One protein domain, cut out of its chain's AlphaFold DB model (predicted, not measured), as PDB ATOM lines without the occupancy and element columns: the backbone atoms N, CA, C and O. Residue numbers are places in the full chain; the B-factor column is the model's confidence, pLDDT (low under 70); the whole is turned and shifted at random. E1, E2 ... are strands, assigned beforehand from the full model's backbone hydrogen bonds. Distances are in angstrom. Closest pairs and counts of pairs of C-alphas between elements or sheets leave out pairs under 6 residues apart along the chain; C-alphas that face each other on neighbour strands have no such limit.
ATOM      1  N   TYR A   5      34.759  -5.638 -18.695       63.59
ATOM      2  CA  TYR A   5      36.178  -5.930 -18.540       63.59
ATOM      3  C   TYR A   5      36.410  -6.442 -17.125       63.59
ATOM      4  O   TYR A   5      35.887  -5.881 -16.164       63.59
ATOM      5  N   SER A   6      37.187  -7.519 -17.009       63.69
ATOM      6  CA  SER A   6      37.644  -8.024 -15.719       63.69
ATOM      7  C   SER A   6      39.089  -7.600 -15.499       63.69
ATOM      8  O   SER A   6      39.950  -7.810 -16.355       63.69
ATOM      9  N   VAL A   7      39.349  -6.984 -14.350       65.19
ATOM     10  CA  VAL A   7      40.704  -6.730 -13.864       65.19
ATOM     11  C   VAL A   7      40.949  -7.688 -12.717       65.19
ATOM     12  O   VAL A   7      40.152  -7.784 -11.778       65.19
ATOM     13  N   LYS A   8      42.044  -8.429 -12.813       70.56
ATOM     14  CA  LYS A   8      42.486  -9.313 -11.744       70.56
ATOM     15  C   LYS A   8      43.396  -8.530 -10.815       70.56
ATOM     16  O   LYS A   8      44.211  -7.742 -11.280       70.56
ATOM     17  N   TYR A   9      43.291  -8.756  -9.516       70.88
ATOM     18  CA  TYR A   9      44.169  -8.116  -8.542       70.88
ATOM     19  C   TYR A   9      44.799  -9.152  -7.619       70.88
ATOM     20  O   TYR A   9      44.286 -10.258  -7.424       70.88
ATOM     21  N   LYS A  10      45.961  -8.803  -7.072       73.38
ATOM     22  CA  LYS A  10      46.679  -9.606  -6.084       73.38
ATOM     23  C   LYS A  10      46.990  -8.752  -4.868       73.38
ATOM     24  O   LYS A  10      47.487  -7.637  -5.000       73.38
ATOM     25  N   ILE A  11      46.723  -9.313  -3.694       72.00
ATOM     26  CA  ILE A  11      47.045  -8.701  -2.408       72.00
ATOM     27  C   ILE A  11      48.369  -9.292  -1.926       72.00
ATOM     28  O   ILE A  11      48.493 -10.505  -1.753       72.00
ATOM     29  N   TYR A  12      49.358  -8.432  -1.710       73.50
ATOM     30  CA  TYR A  12      50.660  -8.792  -1.157       73.50
ATOM     31  C   TYR A  12      50.769  -8.296   0.283       73.50
ATOM     32  O   TYR A  12      50.308  -7.202   0.606       73.50
ATOM     33  N   GLN A  13      51.410  -9.079   1.149       78.19
ATOM     34  CA  GLN A  13      51.769  -8.618   2.491       78.19
ATOM     35  C   GLN A  13      52.990  -7.699   2.414       78.19
ATOM     36  O   GLN A  13      53.974  -8.020   1.737       78.19
ATOM     37  N   ALA A  14      52.928  -6.557   3.099       68.00
ATOM     38  CA  ALA A  14      54.057  -5.642   3.180       68.00
ATOM     39  C   ALA A  14      55.219  -6.314   3.934       68.00
ATOM     40  O   ALA A  14      55.032  -6.895   4.999       68.00
ATOM     41  N   ARG A  15      56.431  -6.269   3.364       65.56
ATOM     42  CA  ARG A  15      57.630  -6.884   3.970       65.56
ATOM     43  C   ARG A  15      58.268  -6.037   5.077       65.56
ATOM     44  O   ARG A  15      59.109  -6.549   5.806       65.56
ATOM     45  N   THR A  16      57.902  -4.763   5.178       63.72
ATOM     46  CA  THR A  16      58.425  -3.789   6.148       63.72
ATOM     47  C   THR A  16      57.277  -2.926   6.665       63.72
ATOM     48  O   THR A  16      56.317  -2.711   5.925       63.72
ATOM     49  N   GLU A  17      57.385  -2.400   7.889       63.25
ATOM     50  CA  GLU A  17      56.448  -1.416   8.455       63.25
ATOM     51  C   GLU A  17      56.541  -0.100   7.666       63.25
ATOM     52  O   GLU A  17      57.307   0.805   7.993       63.25
ATOM     53  N   ILE A  18      55.815  -0.013   6.554       64.38
ATOM     54  CA  ILE A  18      55.674   1.226   5.792       64.38
ATOM     55  C   ILE A  18      54.438   1.921   6.343       64.38
ATOM     56  O   ILE A  18      53.346   1.359   6.309       64.38
ATOM     57  N   THR A  19      54.596   3.135   6.862       71.12
ATOM     58  CA  THR A  19      53.468   3.965   7.287       71.12
ATOM     59  C   THR A  19      53.114   4.983   6.209       71.12
ATOM     60  O   THR A  19      53.994   5.495   5.515       71.12
ATOM     61  N   THR A  20      51.836   5.333   6.082       73.06
ATOM     62  CA  THR A  20      51.405   6.507   5.310       73.06
ATOM     63  C   THR A  20      52.044   7.792   5.863       73.06
ATOM     64  O   THR A  20      52.570   7.813   6.977       73.06
ATOM     65  N   LEU A  21      51.922   8.910   5.136       73.00
ATOM     66  CA  LEU A  21      52.325  10.241   5.631       73.00
ATOM     67  C   LEU A  21      51.623  10.644   6.948       73.00
ATOM     68  O   LEU A  21      52.113  11.511   7.664       73.00
ATOM     69  N   SER A  22      50.499  10.002   7.278       78.56
ATOM     70  CA  SER A  22      49.749  10.165   8.529       78.56
ATOM     71  C   SER A  22      50.113   9.141   9.617       78.56
ATOM     72  O   SER A  22      49.434   9.079  10.639       78.56
ATOM     73  N   GLY A  23      51.152   8.320   9.421       75.19
ATOM     74  CA  GLY A  23      51.621   7.336  10.405       75.19
ATOM     75  C   GLY A  23      50.791   6.049  10.475       75.19
ATOM     76  O   GLY A  23      50.951   5.269  11.407       75.19
ATOM     77  N   THR A  24      49.893   5.806   9.514       79.38
ATOM     78  CA  THR A  24      49.070   4.586   9.483       79.38
ATOM     79  C   THR A  24      49.851   3.439   8.853       79.38
ATOM     80  O   THR A  24      50.322   3.572   7.728       79.38
ATOM     81  N   GLU A  25      49.979   2.316   9.559       76.56
ATOM     82  CA  GLU A  25      50.683   1.118   9.084       76.56
ATOM     83  C   GLU A  25      50.003   0.505   7.844       76.56
ATOM     84  O   GLU A  25      48.813   0.173   7.866       76.56
ATOM     85  N   ILE A  26      50.767   0.319   6.765       72.81
ATOM     86  CA  ILE A  26      50.317  -0.322   5.526       72.81
ATOM     87  C   ILE A  26      50.599  -1.823   5.626       72.81
ATOM     88  O   ILE A  26      51.723  -2.278   5.429       72.81
ATOM     89  N   LYS A  27      49.557  -2.607   5.919       73.75
ATOM     90  CA  LYS A  27      49.662  -4.068   6.101       73.75
ATOM     91  C   LYS A  27      49.642  -4.851   4.786       73.75
ATOM     92  O   LYS A  27      50.203  -5.944   4.696       73.75
ATOM     93  N   THR A  28      49.002  -4.296   3.761       71.44
ATOM     94  CA  THR A  28      48.792  -4.951   2.467       71.44
ATOM     95  C   THR A  28      48.973  -3.974   1.316       71.44
ATOM     96  O   THR A  28      48.632  -2.801   1.440       71.44
ATOM     97  N   ILE A  29      49.472  -4.476   0.188       70.50
ATOM     98  CA  ILE A  29      49.579  -3.741  -1.074       70.50
ATOM     99  C   ILE A  29      48.742  -4.478  -2.116       70.50
ATOM    100  O   ILE A  29      48.956  -5.670  -2.355       70.50
ATOM    101  N   GLU A  30      47.803  -3.771  -2.732       72.00
ATOM    102  CA  GLU A  30      47.023  -4.280  -3.856       72.00
ATOM    103  C   GLU A  30      47.733  -3.925  -5.162       72.00
ATOM    104  O   GLU A  30      48.171  -2.793  -5.351       72.00
ATOM    105  N   LYS A  31      47.881  -4.906  -6.054       76.75
ATOM    106  CA  LYS A  31      48.426  -4.691  -7.396       76.75
ATOM    107  C   LYS A  31      47.508  -5.308  -8.438       76.75
ATOM    108  O   LYS A  31      47.193  -6.499  -8.350       76.75
ATOM    109  N   CYS A  32      47.126  -4.518  -9.434       80.81
ATOM    110  CA  CYS A  32      46.317  -4.985 -10.551       80.81
ATOM    111  C   CYS A  32      47.176  -5.711 -11.605       80.81
ATOM    112  O   CYS A  32      48.291  -5.303 -11.931       80.81
ATOM    113  N   GLU A  33      46.651  -6.807 -12.150       84.12
ATOM    114  CA  GLU A  33      47.139  -7.470 -13.360       84.12
ATOM    115  C   GLU A  33      46.328  -6.933 -14.545       84.12
ATOM    116  O   GLU A  33      45.196  -7.362 -14.786       84.12
ATOM    117  N   CYS A  34      46.891  -5.957 -15.257       82.94
ATOM    118  CA  CYS A  34      46.177  -5.269 -16.328       82.94
ATOM    119  C   CYS A  34      46.019  -6.123 -17.592       82.94
ATOM    120  O   CYS A  34      46.925  -6.887 -17.944       82.94
ATOM    121  N   PRO A  35      44.888  -5.986 -18.312       85.38
ATOM    122  CA  PRO A  35      44.732  -6.596 -19.627       85.38
ATOM    123  C   PRO A  35      45.726  -5.980 -20.627       85.38
ATOM    124  O   PRO A  35      46.171  -4.855 -20.419       85.38
ATOM    125  N   PRO A  36      46.014  -6.627 -21.775       88.12
ATOM    126  CA  PRO A  36      46.941  -6.089 -22.783       88.12
ATOM    127  C   PRO A  36      46.588  -4.687 -23.311       88.12
ATOM    128  O   PRO A  36      47.423  -4.018 -23.918       88.12
ATOM    129  N   THR A  37      45.350  -4.241 -23.104       89.12
ATOM    130  CA  THR A  37      44.814  -2.963 -23.580       89.12
ATOM    131  C   THR A  37      44.944  -1.818 -22.564       89.12
ATOM    132  O   THR A  37      44.617  -0.682 -22.906       89.12
ATOM    133  N   ALA A  38      45.427  -2.090 -21.346       88.56
ATOM    134  CA  ALA A  38      45.676  -1.093 -20.305       88.56
ATOM    135  C   ALA A  38      46.984  -1.365 -19.534       88.56
ATOM    136  O   ALA A  38      47.498  -2.479 -19.491       88.56
ATOM    137  N   THR A  39      47.515  -0.330 -18.895       89.62
ATOM    138  CA  THR A  39      48.756  -0.299 -18.113       89.62
ATOM    139  C   THR A  39      48.592   0.638 -16.908       89.62
ATOM    140  O   THR A  39      47.557   1.289 -16.767       89.62
ATOM    141  N   GLY A  40      49.605   0.708 -16.043       86.12
ATOM    142  CA  GLY A  40      49.550   1.441 -14.773       86.12
ATOM    143  C   GLY A  40      49.367   0.507 -13.578       86.12
ATOM    144  O   GLY A  40      49.182  -0.701 -13.749       86.12
ATOM    145  N   ASP A  41      49.448   1.056 -12.370       81.00
ATOM    146  CA  ASP A  41      49.314   0.270 -11.135       81.00
ATOM    147  C   ASP A  41      47.849  -0.103 -10.847       81.00
ATOM    148  O   ASP A  41      47.578  -1.121 -10.204       81.00
ATOM    149  N   HIS A  42      46.912   0.671 -11.402       80.81
ATOM    150  CA  HIS A  42      45.464   0.493 -11.301       80.81
ATOM    151  C   HIS A  42      44.802   0.240 -12.666       80.81
ATOM    152  O   HIS A  42      43.577   0.258 -12.768       80.81
ATOM    153  N   CYS A  43      45.591  -0.026 -13.713       83.12
ATOM    154  CA  CYS A  43      45.117  -0.174 -15.095       83.12
ATOM    155  C   CYS A  43      44.401   1.074 -15.633       83.12
ATOM    156  O   CYS A  43      43.478   0.985 -16.443       83.12
ATOM    157  N   GLU A  44      44.839   2.234 -15.163       83.88
ATOM    158  CA  GLU A  44      44.264   3.550 -15.404       83.88
ATOM    159  C   GLU A  44      44.796   4.225 -16.678       83.88
ATOM    160  O   GLU A  44      44.255   5.240 -17.111       83.88
ATOM    161  N   ILE A  45      45.830   3.660 -17.310       88.06
ATOM    162  CA  ILE A  45      46.457   4.188 -18.529       88.06
ATOM    163  C   ILE A  45      46.173   3.238 -19.692       88.06
ATOM    164  O   ILE A  45      46.457   2.048 -19.606       88.06
ATOM    165  N   ALA A  46      45.644   3.730 -20.813       91.44
ATOM    166  CA  ALA A  46      45.416   2.874 -21.974       91.44
ATOM    167  C   ALA A  46      46.753   2.463 -22.619       91.44
ATOM    168  O   ALA A  46      47.672   3.274 -22.741       91.44
ATOM    169  N   SER A  47      46.866   1.202 -23.043       92.69
ATOM    170  CA  SER A  47      48.035   0.728 -23.796       92.69
ATOM    171  C   SER A  47      48.148   1.442 -25.153       92.69
ATOM    172  O   SER A  47      47.132   1.888 -25.692       92.69
ATOM    173  N   PRO A  48      49.342   1.490 -25.778       92.94
ATOM    174  CA  PRO A  48      49.505   2.029 -27.127       92.94
ATOM    175  C   PRO A  48      48.508   1.419 -28.123       92.94
ATOM    176  O   PRO A  48      48.342   0.199 -28.186       92.94
ATOM    177  N   GLY A  49      47.823   2.273 -28.886       93.44
ATOM    178  CA  GLY A  49      46.762   1.850 -29.807       93.44
ATOM    179  C   GLY A  49      45.379   1.678 -29.163       93.44
ATOM    180  O   GLY A  49      44.452   1.217 -29.839       93.44
ATOM    181  N   PHE A  50      45.209   2.084 -27.902       94.12
ATOM    182  CA  PHE A  50      43.934   2.110 -27.191       94.12
ATOM    183  C   PHE A  50      43.705   3.449 -26.476       94.12
ATOM    184  O   PHE A  50      44.647   4.181 -26.191       94.12
ATOM    185  N   TYR A  51      42.444   3.748 -26.164       93.50
ATOM    186  CA  TYR A  51      42.042   4.898 -25.351       93.50
ATOM    187  C   TYR A  51      40.856   4.544 -24.450       93.50
ATOM    188  O   TYR A  51      40.098   3.616 -24.753       93.50
ATOM    189  N   PHE A  52      40.667   5.283 -23.360       89.50
ATOM    190  CA  PHE A  52      39.466   5.169 -22.533       89.50
ATOM    191  C   PHE A  52      38.370   6.112 -23.044       89.50
ATOM    192  O   PHE A  52      38.578   7.322 -23.063       89.50
ATOM    193  N   PRO A  53      37.200   5.600 -23.469       84.12
ATOM    194  CA  PRO A  53      36.101   6.453 -23.901       84.12
ATOM    195  C   PRO A  53      35.607   7.348 -22.759       84.12
ATOM    196  O   PRO A  53      35.614   6.902 -21.609       84.12
ATOM    197  N   PRO A  54      35.105   8.558 -23.063       78.69
ATOM    198  CA  PRO A  54      34.459   9.397 -22.066       78.69
ATOM    199  C   PRO A  54      33.343   8.625 -21.359       78.69
ATOM    200  O   PRO A  54      32.538   7.949 -22.003       78.69
ATOM    201  N   ILE A  55      33.298   8.733 -20.033       72.81
ATOM    202  CA  ILE A  55      32.192   8.193 -19.246       72.81
ATOM    203  C   ILE A  55      30.978   9.067 -19.555       72.81
ATOM    204  O   ILE A  55      30.936  10.229 -19.156       72.81
ATOM    205  N   ILE A  69      30.256  -5.406  -9.993       57.44
ATOM    206  CA  ILE A  69      29.492  -6.566 -10.447       57.44
ATOM    207  C   ILE A  69      30.261  -7.803  -9.979       57.44
ATOM    208  O   ILE A  69      31.286  -8.174 -10.554       57.44
ATOM    209  N   THR A  70      29.796  -8.433  -8.903       55.75
ATOM    210  CA  THR A  70      30.330  -9.714  -8.440       55.75
ATOM    211  C   THR A  70      29.669 -10.831  -9.238       55.75
ATOM    212  O   THR A  70      28.498 -11.133  -9.018       55.75
ATOM    213  N   ASP A  71      30.400 -11.438 -10.170       57.34
ATOM    214  CA  ASP A  71      29.957 -12.658 -10.846       57.34
ATOM    215  C   ASP A  71      30.303 -13.880  -9.971       57.34
ATOM    216  O   ASP A  71      31.489 -14.161  -9.769       57.34
ATOM    217  N   PRO A  72      29.308 -14.631  -9.455       60.31
ATOM    218  CA  PRO A  72      29.545 -15.818  -8.632       60.31
ATOM    219  C   PRO A  72      30.280 -16.948  -9.370       60.31
ATOM    220  O   PRO A  72      30.731 -17.897  -8.730       60.31
ATOM    221  N   SER A  73      30.366 -16.888 -10.704       63.81
ATOM    222  CA  SER A  73      31.043 -17.884 -11.538       63.81
ATOM    223  C   SER A  73      32.548 -17.638 -11.709       63.81
ATOM    224  O   SER A  73      33.258 -18.529 -12.182       63.81
ATOM    225  N   LEU A  74      33.062 -16.471 -11.294       58.91
ATOM    226  CA  LEU A  74      34.481 -16.122 -11.382       58.91
ATOM    227  C   LEU A  74      35.223 -16.368 -10.048       58.91
ATOM    228  O   LEU A  74      34.647 -16.200  -8.972       58.91
ATOM    229  N   PRO A  75      36.515 -16.760 -10.077       59.56
ATOM    230  CA  PRO A  75      37.295 -16.989  -8.861       59.56
ATOM    231  C   PRO A  75      37.450 -15.712  -8.015       59.56
ATOM    232  O   PRO A  75      37.523 -14.618  -8.590       59.56
ATOM    233  N   PRO A  76      37.628 -15.828  -6.682       61.69
ATOM    234  CA  PRO A  76      37.957 -14.691  -5.819       61.69
ATOM    235  C   PRO A  76      39.157 -13.899  -6.370       61.69
ATOM    236  O   PRO A  76      40.156 -14.503  -6.767       61.69
ATOM    237  N   GLY A  77      39.067 -12.564  -6.400       61.34
ATOM    238  CA  GLY A  77      40.143 -11.689  -6.901       61.34
ATOM    239  C   GLY A  77      39.930 -11.067  -8.292       61.34
ATOM    240  O   GLY A  77      40.898 -10.601  -8.895       61.34
ATOM    241  N   HIS A  78      38.697 -11.057  -8.814       62.38
ATOM    242  CA  HIS A  78      38.331 -10.375 -10.064       62.38
ATOM    243  C   HIS A  78      37.305  -9.273  -9.789       62.38
ATOM    244  O   HIS A  78      36.321  -9.512  -9.092       62.38
ATOM    245  N   ILE A  79      37.516  -8.087 -10.362       63.66
ATOM    246  CA  ILE A  79      36.536  -6.993 -10.354       63.66
ATOM    247  C   ILE A  79      36.062  -6.778 -11.790       63.66
ATOM    248  O   ILE A  79      36.889  -6.644 -12.696       63.66
ATOM    249  N   ILE A  80      34.743  -6.774 -12.001       61.06
ATOM    250  CA  ILE A  80      34.126  -6.539 -13.309       61.06
ATOM    251  C   ILE A  80      33.584  -5.117 -13.346       61.06
ATOM    252  O   ILE A  80      32.755  -4.742 -12.516       61.06
ATOM    253  N   TRP A  81      34.020  -4.353 -14.343       62.47
ATOM    254  CA  TRP A  81      33.534  -3.000 -14.593       62.47
ATOM    255  C   TRP A  81      32.786  -2.931 -15.927       62.47
ATOM    256  O   TRP A  81      33.149  -3.593 -16.907       62.47
ATOM    257  N   GLU A  82      31.719  -2.128 -15.953       59.66
ATOM    258  CA  GLU A  82      31.037  -1.732 -17.184       59.66
ATOM    259  C   GLU A  82      31.886  -0.651 -17.876       59.66
ATOM    260  O   GLU A  82      32.083   0.431 -17.325       59.66
ATOM    261  N   GLY A  83      32.401  -0.932 -19.076       65.75
ATOM    262  CA  GLY A  83      33.319  -0.033 -19.785       65.75
ATOM    263  C   GLY A  83      34.793  -0.445 -19.696       65.75
ATOM    264  O   GLY A  83      35.171  -1.335 -18.944       65.75
ATOM    265  N   GLY A  84      35.630   0.169 -20.537       76.56
ATOM    266  CA  GLY A  84      37.052  -0.154 -20.660       76.56
ATOM    267  C   GLY A  84      37.685   0.455 -21.910       76.56
ATOM    268  O   GLY A  84      37.027   1.161 -22.680       76.56
ATOM    269  N   SER A  85      38.974   0.191 -22.113       86.38
ATOM    270  CA  SER A  85      39.746   0.762 -23.218       86.38
ATOM    271  C   SER A  85      39.261   0.241 -24.578       86.38
ATOM    272  O   SER A  85      39.104  -0.973 -24.769       86.38
ATOM    273  N   LYS A  86      39.081   1.135 -25.550       89.69
ATOM    274  CA  LYS A  86      38.749   0.811 -26.943       89.69
ATOM    275  C   LYS A  86      39.967   0.985 -27.837       89.69
ATOM    276  O   LYS A  86      40.798   1.854 -27.599       89.69
ATOM    277  N   LYS A  87      40.059   0.160 -28.882       92.31
ATOM    278  CA  LYS A  87      41.106   0.289 -29.903       92.31
ATOM    279  C   LYS A  87      40.932   1.608 -30.661       92.31
ATOM    280  O   LYS A  87      39.803   1.965 -31.004       92.31
ATOM    281  N   CYS A  88      42.033   2.293 -30.954       94.19
ATOM    282  CA  CYS A  88      42.030   3.484 -31.799       94.19
ATOM    283  C   CYS A  88      41.471   3.159 -33.194       94.19
ATOM    284  O   CYS A  88      41.763   2.103 -33.767       94.19
TER     285      CYS A  88
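Overview. This is residues 5 to 55 and 69 to 88 of the 316 residues of an uncharacterized protein of Trichobilharzia regenti (UniProt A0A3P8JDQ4). A long two-stranded hairpin, E1 and E2, bent near its turn, makes most of the length; beside the first residues of E1 a short third strand, E3, widens it into a small, staggered sheet. Past the end of E2, the unnamed stretch of residues 34 to 55 winds through loops near that same end of the hairpin. The printed part has 71 residues, with three named strands along the chain, E1 E2 E3, and no named helix; the sheet order is E2 E1 E3, antiparallel throughout. The class is all strand, though under half of the residues, 29 of 71, are in named elements. The whole is loose, with a radius of gyration of the C-alphas of 15.1 A and spans of 43 by 30 by 21 A.

Arrangement. Start at E1, residues 5 to 19, the inner strand, which bends by 106 degrees at residue 16. Its residues 8 to 19 pair with E2, residues 25 to 33, as a hairpin, antiparallel at 152 degrees; look for N 10 and O 31, 2.9 A apart and within hydrogen-bond range. Its residues 5 to 8 pair with E3, residues 78 to 82, antiparallel at 128 degrees, with N 7 and O 79 within range at 3.0 A. The edge strands E2 and E3 are apart. The sheet is only just strongly twisted, its C-alphas lying up to 4.4 A off the best plane. Beyond it, residues 38 to 39 pair with 45 to 46, and 50 to 51 with 86 to 87, both antiparallel.

Along the chain. Find C-alpha 5 at (36.178, -5.930, -18.540); from there E1 runs 32.6 A to C-alpha 19. E2 returns 24.3 A from C-alpha 25 to C-alpha 33 at (47.139, -7.470, -13.360). E3, 13.4 A long, ends at C-alpha 82, (31.037, -1.732, -17.184).

Size, cuts and confidence. The two C-alphas farthest apart, those of Gly 23 and Cys 88, are 43.5 A apart. Residues 56 to 68 are not printed, and 17.4 A separates C-alphas 55 and 69; the link from E2 to E3 runs across this cut, while that from E1 to E2 is tight. Mean pLDDT of the printed part is 75.3, with residues 5 to 7, 14 to 18 and 69 to 83 under 70.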